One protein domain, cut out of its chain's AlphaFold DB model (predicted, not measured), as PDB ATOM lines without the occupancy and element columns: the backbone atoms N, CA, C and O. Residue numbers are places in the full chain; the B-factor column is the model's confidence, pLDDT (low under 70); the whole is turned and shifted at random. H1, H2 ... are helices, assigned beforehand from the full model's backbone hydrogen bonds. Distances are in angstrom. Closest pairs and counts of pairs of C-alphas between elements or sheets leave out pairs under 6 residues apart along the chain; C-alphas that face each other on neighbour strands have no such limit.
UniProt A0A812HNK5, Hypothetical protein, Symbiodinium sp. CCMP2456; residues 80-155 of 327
ATOM      1  N   CYS A  80     -32.440  47.307 -36.833       94.38
ATOM      2  CA  CYS A  80     -31.336  47.973 -36.142       94.38
ATOM      3  C   CYS A  80     -31.783  49.218 -35.380       94.38
ATOM      4  O   CYS A  80     -31.323  49.439 -34.267       94.38
ATOM      5  N   GLU A  81     -32.743  49.977 -35.918       93.69
ATOM      6  CA  GLU A  81     -33.289  51.171 -35.254       93.69
ATOM      7  C   GLU A  81     -33.863  50.836 -33.875       93.69
ATOM      8  O   GLU A  81     -33.775  51.617 -32.938       93.69
ATOM      9  N   SER A  82     -34.435  49.638 -33.711       93.25
ATOM     10  CA  SER A  82     -34.975  49.202 -32.415       93.25
ATOM     11  C   SER A  82     -33.874  48.796 -31.428       93.25
ATOM     12  O   SER A  82     -34.046  48.950 -30.216       93.25
ATOM     13  N   LEU A  83     -32.744  48.296 -31.939       95.38
ATOM     14  CA  LEU A  83     -31.548  48.026 -31.141       95.38
ATOM     15  C   LEU A  83     -30.912  49.342 -30.693       95.38
ATOM     16  O   LEU A  83     -30.691  49.528 -29.498       95.38
ATOM     17  N   LEU A  84     -30.718  50.276 -31.624       95.69
ATOM     18  CA  LEU A  84     -30.164  51.597 -31.352       95.69
ATOM     19  C   LEU A  84     -31.039  52.378 -30.363       95.69
ATOM     20  O   LEU A  84     -30.534  52.819 -29.340       95.69
ATOM     21  N   ALA A  85     -32.361  52.402 -30.555       95.56
ATOM     22  CA  ALA A  85     -33.301  53.024 -29.619       95.56
ATOM     23  C   ALA A  85     -33.289  52.392 -28.212       95.56
ATOM     24  O   ALA A  85     -33.710  53.006 -27.230       95.56
ATOM     25  N   SER A  86     -32.855  51.137 -28.077       95.94
ATOM     26  CA  SER A  86     -32.648  50.527 -26.759       95.94
ATOM     27  C   SER A  86     -31.347  51.012 -26.125       95.94
ATOM     28  O   SER A  86     -31.348  51.339 -24.945       95.94
ATOM     29  N   LEU A  87     -30.276  51.146 -26.910       96.81
ATOM     30  CA  LEU A  87     -29.013  51.722 -26.443       96.81
ATOM     31  C   LEU A  87     -29.177  53.189 -26.042       96.81
ATOM     32  O   LEU A  87     -28.737  53.569 -24.966       96.81
ATOM     33  N   GLU A  88     -29.867  53.993 -26.848       96.69
ATOM     34  CA  GLU A  88     -30.146  55.404 -26.558       96.69
ATOM     35  C   GLU A  88     -30.887  55.588 -25.230       96.69
ATOM     36  O   GLU A  88     -30.549  56.480 -24.453       96.69
ATOM     37  N   ARG A  89     -31.875  54.729 -24.938       97.00
ATOM     38  CA  ARG A  89     -32.632  54.776 -23.677       97.00
ATOM     39  C   ARG A  89     -31.777  54.431 -22.461       97.00
ATOM     40  O   ARG A  89     -31.938  55.069 -21.428       97.00
ATOM     41  N   GLU A  90     -30.907  53.432 -22.580       97.12
ATOM     42  CA  GLU A  90     -30.040  52.987 -21.480       97.12
ATOM     43  C   GLU A  90     -28.842  53.925 -21.267       97.12
ATOM     44  O   GLU A  90     -28.406  54.133 -20.138       97.12
ATOM     45  N   VAL A  91     -28.303  54.503 -22.343       96.88
ATOM     46  CA  VAL A  91     -27.171  55.437 -22.284       96.88
ATOM     47  C   VAL A  91     -27.629  56.836 -21.867       96.88
ATOM     48  O   VAL A  91     -26.970  57.473 -21.049       96.88
ATOM     49  N   GLY A  92     -28.739  57.332 -22.422       96.00
ATOM     50  CA  GLY A  92     -29.275  58.664 -22.122       96.00
ATOM     51  C   GLY A  92     -28.397  59.837 -22.586       96.00
ATOM     52  O   GLY A  92     -28.604  60.965 -22.142       96.00
ATOM     53  N   ALA A  93     -27.416  59.586 -23.455       93.81
ATOM     54  CA  ALA A  93     -26.437  60.559 -23.939       93.81
ATOM     55  C   ALA A  93     -25.974  60.213 -25.372       93.81
ATOM     56  O   ALA A  93     -26.042  59.049 -25.767       93.81
ATOM     57  N   PRO A  94     -25.468  61.190 -26.152       93.12
ATOM     58  CA  PRO A  94     -24.971  60.947 -27.513       93.12
ATOM     59  C   PRO A  94     -23.631  60.187 -27.568       93.12
ATOM     60  O   PRO A  94     -23.211  59.768 -28.649       93.12
ATOM     61  N   TYR A  95     -22.974  59.997 -26.420       94.56
ATOM     62  CA  TYR A  95     -21.695  59.305 -26.278       94.56
ATOM     63  C   TYR A  95     -21.751  58.291 -25.127       94.56
ATOM     64  O   TYR A  95     -22.445  58.520 -24.136       94.56
ATOM     65  N   ALA A  96     -20.994  57.200 -25.236       96.62
ATOM     66  CA  ALA A  96     -20.836  56.199 -24.176       96.62
ATOM     67  C   ALA A  96     -19.444  55.562 -24.208       96.62
ATOM     68  O   ALA A  96     -18.768  55.580 -25.232       96.62
ATOM     69  N   THR A  97     -19.005  54.960 -23.103       96.62
ATOM     70  CA  THR A  97     -17.719  54.239 -23.094       96.62
ATOM     71  C   THR A  97     -17.820  52.901 -23.848       96.62
ATOM     72  O   THR A  97     -18.885  52.270 -23.828       96.62
ATOM     73  N   PRO A  98     -16.729  52.415 -24.477       96.44
ATOM     74  CA  PRO A  98     -16.693  51.114 -25.143       96.44
ATOM     75  C   PRO A  98     -17.184  49.960 -24.262       96.44
ATOM     76  O   PRO A  98     -17.978  49.135 -24.707       96.44
ATOM     77  N   ASP A  99     -16.758  49.910 -22.998       94.81
ATOM     78  CA  ASP A  99     -17.117  48.811 -22.096       94.81
ATOM     79  C   ASP A  99     -18.604  48.860 -21.700       94.81
ATOM     80  O   ASP A  99     -19.268  47.820 -21.656       94.81
ATOM     81  N   GLN A 100     -19.163  50.061 -21.494       96.19
ATOM     82  CA  GLN A 100     -20.602  50.243 -21.274       96.19
ATOM     83  C   GLN A 100     -21.409  49.770 -22.490       96.19
ATOM     84  O   GLN A 100     -22.371  49.014 -22.335       96.19
ATOM     85  N   LEU A 101     -21.007  50.167 -23.702       97.25
ATOM     86  CA  LEU A 101     -21.670  49.747 -24.936       97.25
ATOM     87  C   LEU A 101     -21.578  48.234 -25.135       97.25
ATOM     88  O   LEU A 101     -22.595  47.597 -25.395       97.25
ATOM     89  N   ALA A 102     -20.406  47.629 -24.937       96.00
ATOM     90  CA  ALA A 102     -20.243  46.184 -25.053       96.00
ATOM     91  C   ALA A 102     -21.177  45.423 -24.095       96.00
ATOM     92  O   ALA A 102     -21.798  44.435 -24.495       96.00
ATOM     93  N   ALA A 103     -21.334  45.896 -22.853       95.69
ATOM     94  CA  ALA A 103     -22.239  45.297 -21.872       95.69
ATOM     95  C   ALA A 103     -23.715  45.410 -22.278       95.69
ATOM     96  O   ALA A 103     -24.456  44.426 -22.199       95.69
ATOM     97  N   LEU A 104     -24.142  46.583 -22.749       96.56
ATOM     98  CA  LEU A 104     -25.511  46.800 -23.214       96.56
ATOM     99  C   LEU A 104     -25.820  45.957 -24.455       96.56
ATOM    100  O   LEU A 104     -26.829  45.256 -24.498       96.56
ATOM    101  N   VAL A 105     -24.918  45.950 -25.434       96.25
ATOM    102  CA  VAL A 105     -25.096  45.249 -26.710       96.25
ATOM    103  C   VAL A 105     -25.064  43.731 -26.511       96.25
ATOM    104  O   VAL A 105     -25.862  43.015 -27.115       96.25
ATOM    105  N   ALA A 106     -24.221  43.215 -25.609       95.00
ATOM    106  CA  ALA A 106     -24.238  41.800 -25.229       95.00
ATOM    107  C   ALA A 106     -25.581  41.360 -24.626       95.00
ATOM    108  O   ALA A 106     -25.917  40.171 -24.664       95.00
ATOM    109  N   ASN A 107     -26.332  42.309 -24.062       94.62
ATOM    110  CA  ASN A 107     -27.634  42.084 -23.458       94.62
ATOM    111  C   ASN A 107     -28.815  42.213 -24.427       94.62
ATOM    112  O   ASN A 107     -29.922  41.834 -24.036       94.62
ATOM    113  N   LEU A 108     -28.591  42.682 -25.657       93.88
ATOM    114  CA  LEU A 108     -29.611  42.740 -26.701       93.88
ATOM    115  C   LEU A 108     -29.874  41.350 -27.292       93.88
ATOM    116  O   LEU A 108     -28.989  40.496 -27.356       93.88
ATOM    117  N   SER A 109     -31.104  41.140 -27.751       91.38
ATOM    118  CA  SER A 109     -31.527  39.946 -28.481       91.38
ATOM    119  C   SER A 109     -32.425  40.333 -29.644       91.38
ATOM    120  O   SER A 109     -33.211  41.276 -29.537       91.38
ATOM    121  N   THR A 110     -32.354  39.565 -30.722       88.12
ATOM    122  CA  THR A 110     -33.206  39.699 -31.904       88.12
ATOM    123  C   THR A 110     -33.843  38.350 -32.221       88.12
ATOM    124  O   THR A 110     -33.471  37.323 -31.654       88.12
ATOM    125  N   ASP A 111     -34.775  38.320 -33.174       82.88
ATOM    126  CA  ASP A 111     -35.358  37.054 -33.637       82.88
ATOM    127  C   ASP A 111     -34.311  36.110 -34.246       82.88
ATOM    128  O   ASP A 111     -34.541  34.908 -34.351       82.88
ATOM    129  N   THR A 112     -33.184  36.661 -34.709       79.94
ATOM    130  CA  THR A 112     -32.155  35.906 -35.427       79.94
ATOM    131  C   THR A 112     -30.890  35.673 -34.599       79.94
ATOM    132  O   THR A 112     -30.094  34.803 -34.946       79.94
ATOM    133  N   MET A 113     -30.709  36.407 -33.500       83.44
ATOM    134  CA  MET A 113     -29.532  36.350 -32.635       83.44
ATOM    135  C   MET A 113     -29.966  36.349 -31.170       83.44
ATOM    136  O   MET A 113     -30.562  37.304 -30.666       83.44
ATOM    137  N   ALA A 114     -29.621  35.275 -30.462       86.25
ATOM    138  CA  ALA A 114     -29.825  35.200 -29.025       86.25
ATOM    139  C   ALA A 114     -28.891  36.165 -28.278       86.25
ATOM    140  O   ALA A 114     -27.809  36.527 -28.745       86.25
ATOM    141  N   LYS A 115     -29.302  36.532 -27.066       88.88
ATOM    142  CA  LYS A 115     -28.502  37.336 -26.146       88.88
ATOM    143  C   LYS A 115     -27.165  36.651 -25.835       88.88
ATOM    144  O   LYS A 115     -27.137  35.475 -25.466       88.88
ATOM    145  N   ARG A 116     -26.052  37.392 -25.916       87.75
ATOM    146  CA  ARG A 116     -24.723  36.888 -25.506       87.75
ATOM    147  C   ARG A 116     -24.578  36.833 -23.983       87.75
ATOM    148  O   ARG A 116     -23.887  35.958 -23.469       87.75
ATOM    149  N   SER A 117     -25.245  37.717 -23.251       85.00
ATOM    150  CA  SER A 117     -25.235  37.819 -21.779       85.00
ATOM    151  C   SER A 117     -23.923  38.304 -21.155       85.00
ATOM    152  O   SER A 117     -23.917  38.595 -19.966       85.00
ATOM    153  N   SER A 118     -22.826  38.397 -21.913       87.00
ATOM    154  CA  SER A 118     -21.561  38.984 -21.454       87.00
ATOM    155  C   SER A 118     -20.748  39.542 -22.633       87.00
ATOM    156  O   SER A 118     -20.766  38.920 -23.703       87.00
ATOM    157  N   PRO A 119     -20.019  40.665 -22.450       85.62
ATOM    158  CA  PRO A 119     -19.072  41.200 -23.430       85.62
ATOM    159  C   PRO A 119     -18.002  40.203 -23.879       85.62
ATOM    160  O   PRO A 119     -17.619  40.206 -25.039       85.62
ATOM    161  N   GLU A 120     -17.550  39.309 -22.998       87.00
ATOM    162  CA  GLU A 120     -16.470  38.356 -23.310       87.00
ATOM    163  C   GLU A 120     -16.849  37.326 -24.382       87.00
ATOM    164  O   GLU A 120     -15.989  36.638 -24.920       87.00
ATOM    165  N   LYS A 121     -18.141  37.221 -24.716       88.19
ATOM    166  CA  LYS A 121     -18.607  36.360 -25.807       88.19
ATOM    167  C   LYS A 121     -18.508  37.011 -27.186       88.19
ATOM    168  O   LYS A 121     -18.871  36.373 -28.172       88.19
ATOM    169  N   PHE A 122     -18.112  38.279 -27.272       88.69
ATOM    170  CA  PHE A 122     -17.740  38.877 -28.549       88.69
ATOM    171  C   PHE A 122     -16.367  38.372 -28.991       88.69
ATOM    172  O   PHE A 122     -15.504  38.067 -28.172       88.69
ATOM    173  N   GLU A 123     -16.149  38.331 -30.302       90.31
ATOM    174  CA  GLU A 123     -14.814  38.102 -30.847       90.31
ATOM    175  C   GLU A 123     -13.855  39.206 -30.380       90.31
ATOM    176  O   GLU A 123     -14.209  40.388 -30.371       90.31
ATOM    177  N   ALA A 124     -12.623  38.831 -30.024       91.62
ATOM    178  CA  ALA A 124     -11.631  39.764 -29.485       91.62
ATOM    179  C   ALA A 124     -11.395  40.969 -30.415       91.62
ATOM    180  O   ALA A 124     -11.385  42.112 -29.961       91.62
ATOM    181  N   LYS A 125     -11.320  40.713 -31.727       93.00
ATOM    182  CA  LYS A 125     -11.175  41.733 -32.775       93.00
ATOM    183  C   LYS A 125     -12.335  42.736 -32.787       93.00
ATOM    184  O   LYS A 125     -12.133  43.921 -33.033       93.00
ATOM    185  N   LEU A 126     -13.558  42.284 -32.508       93.19
ATOM    186  CA  LEU A 126     -14.738  43.146 -32.488       93.19
ATOM    187  C   LEU A 126     -14.745  44.060 -31.252       93.19
ATOM    188  O   LEU A 126     -15.122  45.226 -31.359       93.19
ATOM    189  N   LEU A 127     -14.291  43.569 -30.096       94.31
ATOM    190  CA  LEU A 127     -14.106  44.400 -28.898       94.31
ATOM    191  C   LEU A 127     -12.967  45.409 -29.069       94.31
ATOM    192  O   LEU A 127     -13.101  46.560 -28.659       94.31
ATOM    193  N   GLU A 128     -11.864  44.992 -29.689       94.25
ATOM    194  CA  GLU A 128     -10.743  45.876 -30.016       94.25
ATOM    195  C   GLU A 128     -11.193  47.023 -30.923       94.25
ATOM    196  O   GLU A 128     -10.939  48.186 -30.615       94.25
ATOM    197  N   ARG A 129     -11.969  46.715 -31.970       94.88
ATOM    198  CA  ARG A 129     -12.567  47.738 -32.832       94.88
ATOM    199  C   ARG A 129     -13.447  48.703 -32.056       94.88
ATOM    200  O   ARG A 129     -13.276  49.903 -32.216       94.88
ATOM    201  N   LEU A 130     -14.328  48.221 -31.177       95.69
ATOM    202  CA  LEU A 130     -15.166  49.119 -30.371       95.69
ATOM    203  C   LEU A 130     -14.328  50.109 -29.557       95.69
ATOM    204  O   LEU A 130     -14.661  51.288 -29.486       95.69
ATOM    205  N   ARG A 131     -13.231  49.630 -28.964       94.38
ATOM    206  CA  ARG A 131     -12.302  50.468 -28.200       94.38
ATOM    207  C   ARG A 131     -11.567  51.466 -29.090       94.38
ATOM    208  O   ARG A 131     -11.395  52.605 -28.679       94.38
ATOM    209  N   SER A 132     -11.195  51.067 -30.308       93.56
ATOM    210  CA  SER A 132     -10.506  51.942 -31.269       93.56
ATOM    211  C   SER A 132     -11.366  53.090 -31.812       93.56
ATOM    212  O   SER A 132     -10.818  54.076 -32.287       93.56
ATOM    213  N   ILE A 133     -12.698  52.985 -31.725       94.38
ATOM    214  CA  ILE A 133     -13.635  54.024 -32.196       94.38
ATOM    215  C   ILE A 133     -13.772  55.175 -31.185       94.38
ATOM    216  O   ILE A 133     -14.316  56.228 -31.514       94.38
ATOM    217  N   GLY A 134     -13.309  54.985 -29.945       90.19
ATOM    218  CA  GLY A 134     -13.363  56.025 -28.924       90.19
ATOM    219  C   GLY A 134     -12.662  57.309 -29.378       90.19
ATOM    220  O   GLY A 134     -11.589  57.263 -29.973       90.19
ATOM    221  N   ASN A 135     -13.275  58.454 -29.085       87.25
ATOM    222  CA  ASN A 135     -12.645  59.763 -29.242       87.25
ATOM    223  C   ASN A 135     -11.482  59.945 -28.241       87.25
ATOM    224  O   ASN A 135     -11.187  59.055 -27.442       87.25
ATOM    225  N   ASP A 136     -10.856  61.124 -28.235       86.00
ATOM    226  CA  ASP A 136      -9.742  61.445 -27.326       86.00
ATOM    227  C   ASP A 136     -10.096  61.286 -25.831       86.00
ATOM    228  O   ASP A 136      -9.221  61.059 -24.997       86.00
ATOM    229  N   GLU A 137     -11.385  61.365 -25.482       86.69
ATOM    230  CA  GLU A 137     -11.913  61.165 -24.126       86.69
ATOM    231  C   GLU A 137     -12.285  59.696 -23.837       86.69
ATOM    232  O   GLU A 137     -12.815  59.375 -22.771       86.69
ATOM    233  N   GLY A 138     -12.028  58.782 -24.777       90.50
ATOM    234  CA  GLY A 138     -12.374  57.364 -24.682       90.50
ATOM    235  C   GLY A 138     -13.871  57.081 -24.829       90.50
ATOM    236  O   GLY A 138     -14.342  56.030 -24.393       90.50
ATOM    237  N   GLN A 139     -14.635  58.006 -25.413       94.12
ATOM    238  CA  GLN A 139     -16.076  57.883 -25.611       94.12
ATOM    239  C   GLN A 139     -16.419  57.618 -27.078       94.12
ATOM    240  O   GLN A 139     -15.886  58.237 -27.994       94.12
ATOM    241  N   VAL A 140     -17.355  56.707 -27.303       95.81
ATOM    242  CA  VAL A 140     -17.849  56.321 -28.621       95.81
ATOM    243  C   VAL A 140     -19.131  57.102 -28.928       95.81
ATOM    244  O   VAL A 140     -20.075  57.044 -28.132       95.81
ATOM    245  N   PRO A 141     -19.204  57.820 -30.062       94.94
ATOM    246  CA  PRO A 141     -20.429  58.469 -30.518       94.94
ATOM    247  C   PRO A 141     -21.455  57.437 -31.002       94.94
ATOM    248  O   PRO A 141     -21.180  56.654 -31.909       94.94
ATOM    249  N   LEU A 142     -22.672  57.471 -30.450       94.94
ATOM    250  CA  LEU A 142     -23.733  56.510 -30.793       94.94
ATOM    251  C   LEU A 142     -24.253  56.671 -32.231       94.94
ATOM    252  O   LEU A 142     -24.739  55.714 -32.826       94.94
ATOM    253  N   HIS A 143     -24.149  57.871 -32.799       94.00
ATOM    254  CA  HIS A 143     -24.611  58.184 -34.158       94.00
ATOM    255  C   HIS A 143     -23.455  58.358 -35.153       94.00
ATOM    256  O   HIS A 143     -23.605  59.032 -36.174       94.00
ATOM    257  N   GLY A 144     -22.290  57.797 -34.827       93.31
ATOM    258  CA  GLY A 144     -21.127  57.772 -35.705       93.31
ATOM    259  C   GLY A 144     -21.178  56.625 -36.708       93.31
ATOM    260  O   GLY A 144     -21.711  55.544 -36.424       93.31
ATOM    261  N   ARG A 145     -20.595  56.836 -37.890       94.62
ATOM    262  CA  ARG A 145     -20.513  55.807 -38.937       94.62
ATOM    263  C   ARG A 145     -19.756  54.569 -38.457       94.62
ATOM    264  O   ARG A 145     -20.150  53.449 -38.781       94.62
ATOM    265  N   LEU A 146     -18.678  54.746 -37.698       95.00
ATOM    266  CA  LEU A 146     -17.874  53.652 -37.162       95.00
ATOM    267  C   LEU A 146     -18.644  52.818 -36.138       95.00
ATOM    268  O   LEU A 146     -18.580  51.590 -36.177       95.00
ATOM    269  N   PHE A 147     -19.427  53.454 -35.264       96.25
ATOM    270  CA  PHE A 147     -20.274  52.713 -34.332       96.25
ATOM    271  C   PHE A 147     -21.381  51.939 -35.064       96.25
ATOM    272  O   PHE A 147     -21.633  50.776 -34.745       96.25
ATOM    273  N   ALA A 148     -21.979  52.520 -36.108       95.75
ATOM    274  CA  ALA A 148     -22.914  51.800 -36.972       95.75
ATOM    275  C   ALA A 148     -22.248  50.600 -37.679       95.75
ATOM    276  O   ALA A 148     -22.855  49.537 -37.798       95.75
ATOM    277  N   GLN A 149     -20.983  50.731 -38.095       95.56
ATOM    278  CA  GLN A 149     -20.224  49.640 -38.716       95.56
ATOM    279  C   GLN A 149     -19.973  48.529 -37.704       95.56
ATOM    280  O   GLN A 149     -20.194  47.354 -37.989       95.56
ATOM    281  N   TRP A 150     -19.591  48.896 -36.484       96.31
ATOM    282  CA  TRP A 150     -19.458  47.955 -35.385       96.31
ATOM    283  C   TRP A 150     -20.773  47.209 -35.096       96.31
ATOM    284  O   TRP A 150     -20.770  45.982 -34.981       96.31
ATOM    285  N   MET A 151     -21.907  47.919 -35.070       96.44
ATOM    286  CA  MET A 151     -23.238  47.323 -34.914       96.44
ATOM    287  C   MET A 151     -23.591  46.363 -36.056       96.44
ATOM    288  O   MET A 151     -24.175  45.312 -35.793       96.44
ATOM    289  N   HIS A 152     -23.202  46.670 -37.300       94.88
ATOM    290  CA  HIS A 152     -23.342  45.745 -38.428       94.88
ATOM    291  C   HIS A 152     -22.576  44.441 -38.183       94.88
ATOM    292  O   HIS A 152     -23.153  43.366 -38.301       94.88
ATOM    293  N   HIS A 153     -21.309  44.506 -37.767       92.88
ATOM    294  CA  HIS A 153     -20.542  43.293 -37.462       92.88
ATOM    295  C   HIS A 153     -21.087  42.535 -36.237       92.88
ATOM    296  O   HIS A 153     -21.008  41.309 -36.186       92.88
ATOM    297  N   ALA A 154     -21.680  43.228 -35.259       93.38
ATOM    298  CA  ALA A 154     -22.316  42.597 -34.102       93.38
ATOM    299  C   ALA A 154     -23.668  41.925 -34.430       93.38
ATOM    300  O   ALA A 154     -23.998  40.908 -33.801       93.38
ATOM    301  N   PHE A 155     -24.422  42.482 -35.392       92.56
ATOM    302  CA  PHE A 155     -25.743  42.034 -35.856       92.56
ATOM    303  C   PHE A 155     -25.904  42.149 -37.393       92.56
ATOM    304  O   PHE A 155     -26.644  43.014 -37.877       92.56
TER     305      PHE A 155
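Overview. This is residues 80 to 155 of the 327 residues of the protein "Hypothetical protein" of Symbiodinium sp. CCMP2456 (UniProt A0A812HNK5). Four short helices stand round a shared middle, their centres at the corners of a diamond: H1 and H3 at two opposite corners, H2 and H4 facing each other across it. H3 and H4 form an antiparallel hairpin, H2 packs steeply tilted on H1 and H3, and two long loops reach to opposite ends of the longest axis. The printed part has 76 residues, with four named helices in the order H1, H2, H3, H4 and no named strand; the class is all helix. It is compact, with a radius of gyration of the C-alphas of 11.3 A and spans of 35 by 26 by 19 A.

Arrangement. H1, residues 80 to 91, touches H2, residues 98 to 106, with residues 87 to 90 alone; the closest C-alphas, of Leu 87 and Leu 104, are 6.8 A apart. They run opposite ways at a steep tilt of 54 degrees. H2 touches H3, residues 124 to 132, at a steep tilt of 47 degrees, opposite ways, with the C-alphas of Pro 98 and Arg 131 closest at 5.4 A. H3 and H4, residues 145 to 154, touch as a helical hairpin, opposite ways at a shallow tilt of 16 degrees; the C-alphas of Leu 130 and Trp 150 are closest at 6.7 A. The helix packing is mostly crossed, but only just: 1 of the 3 touching pairs is at a shallow tilt. H4 is near H1 and near H2, with 6 pairs of C-alphas within 10 A each, while H1 and H3 are apart. In H1, H2, H3 and H4 every O i to N i+4 pair is within hydrogen-bond range. Residues 95 to 96 pair antiparallel with residues 140 to 141.

Along the chain. H1 begins at C-alpha 80 (-31.336, 47.973, -36.142) and is 16.3 A long. H2 measures 12.0 A and H3 12.4 A from first to last C-alpha. H4 measures 14.2 A and ends at C-alpha 154 (-22.316, 42.597, -34.102).

Size, cuts and confidence. The C-alphas of Asp 111 and Asp 136, the two farthest apart, are 35.9 A apart. The links H2 to H3, 17 residues, and H3 to H4, 12 residues, are long. The printed part has no cut, and no printed residue is under 70 in pLDDT.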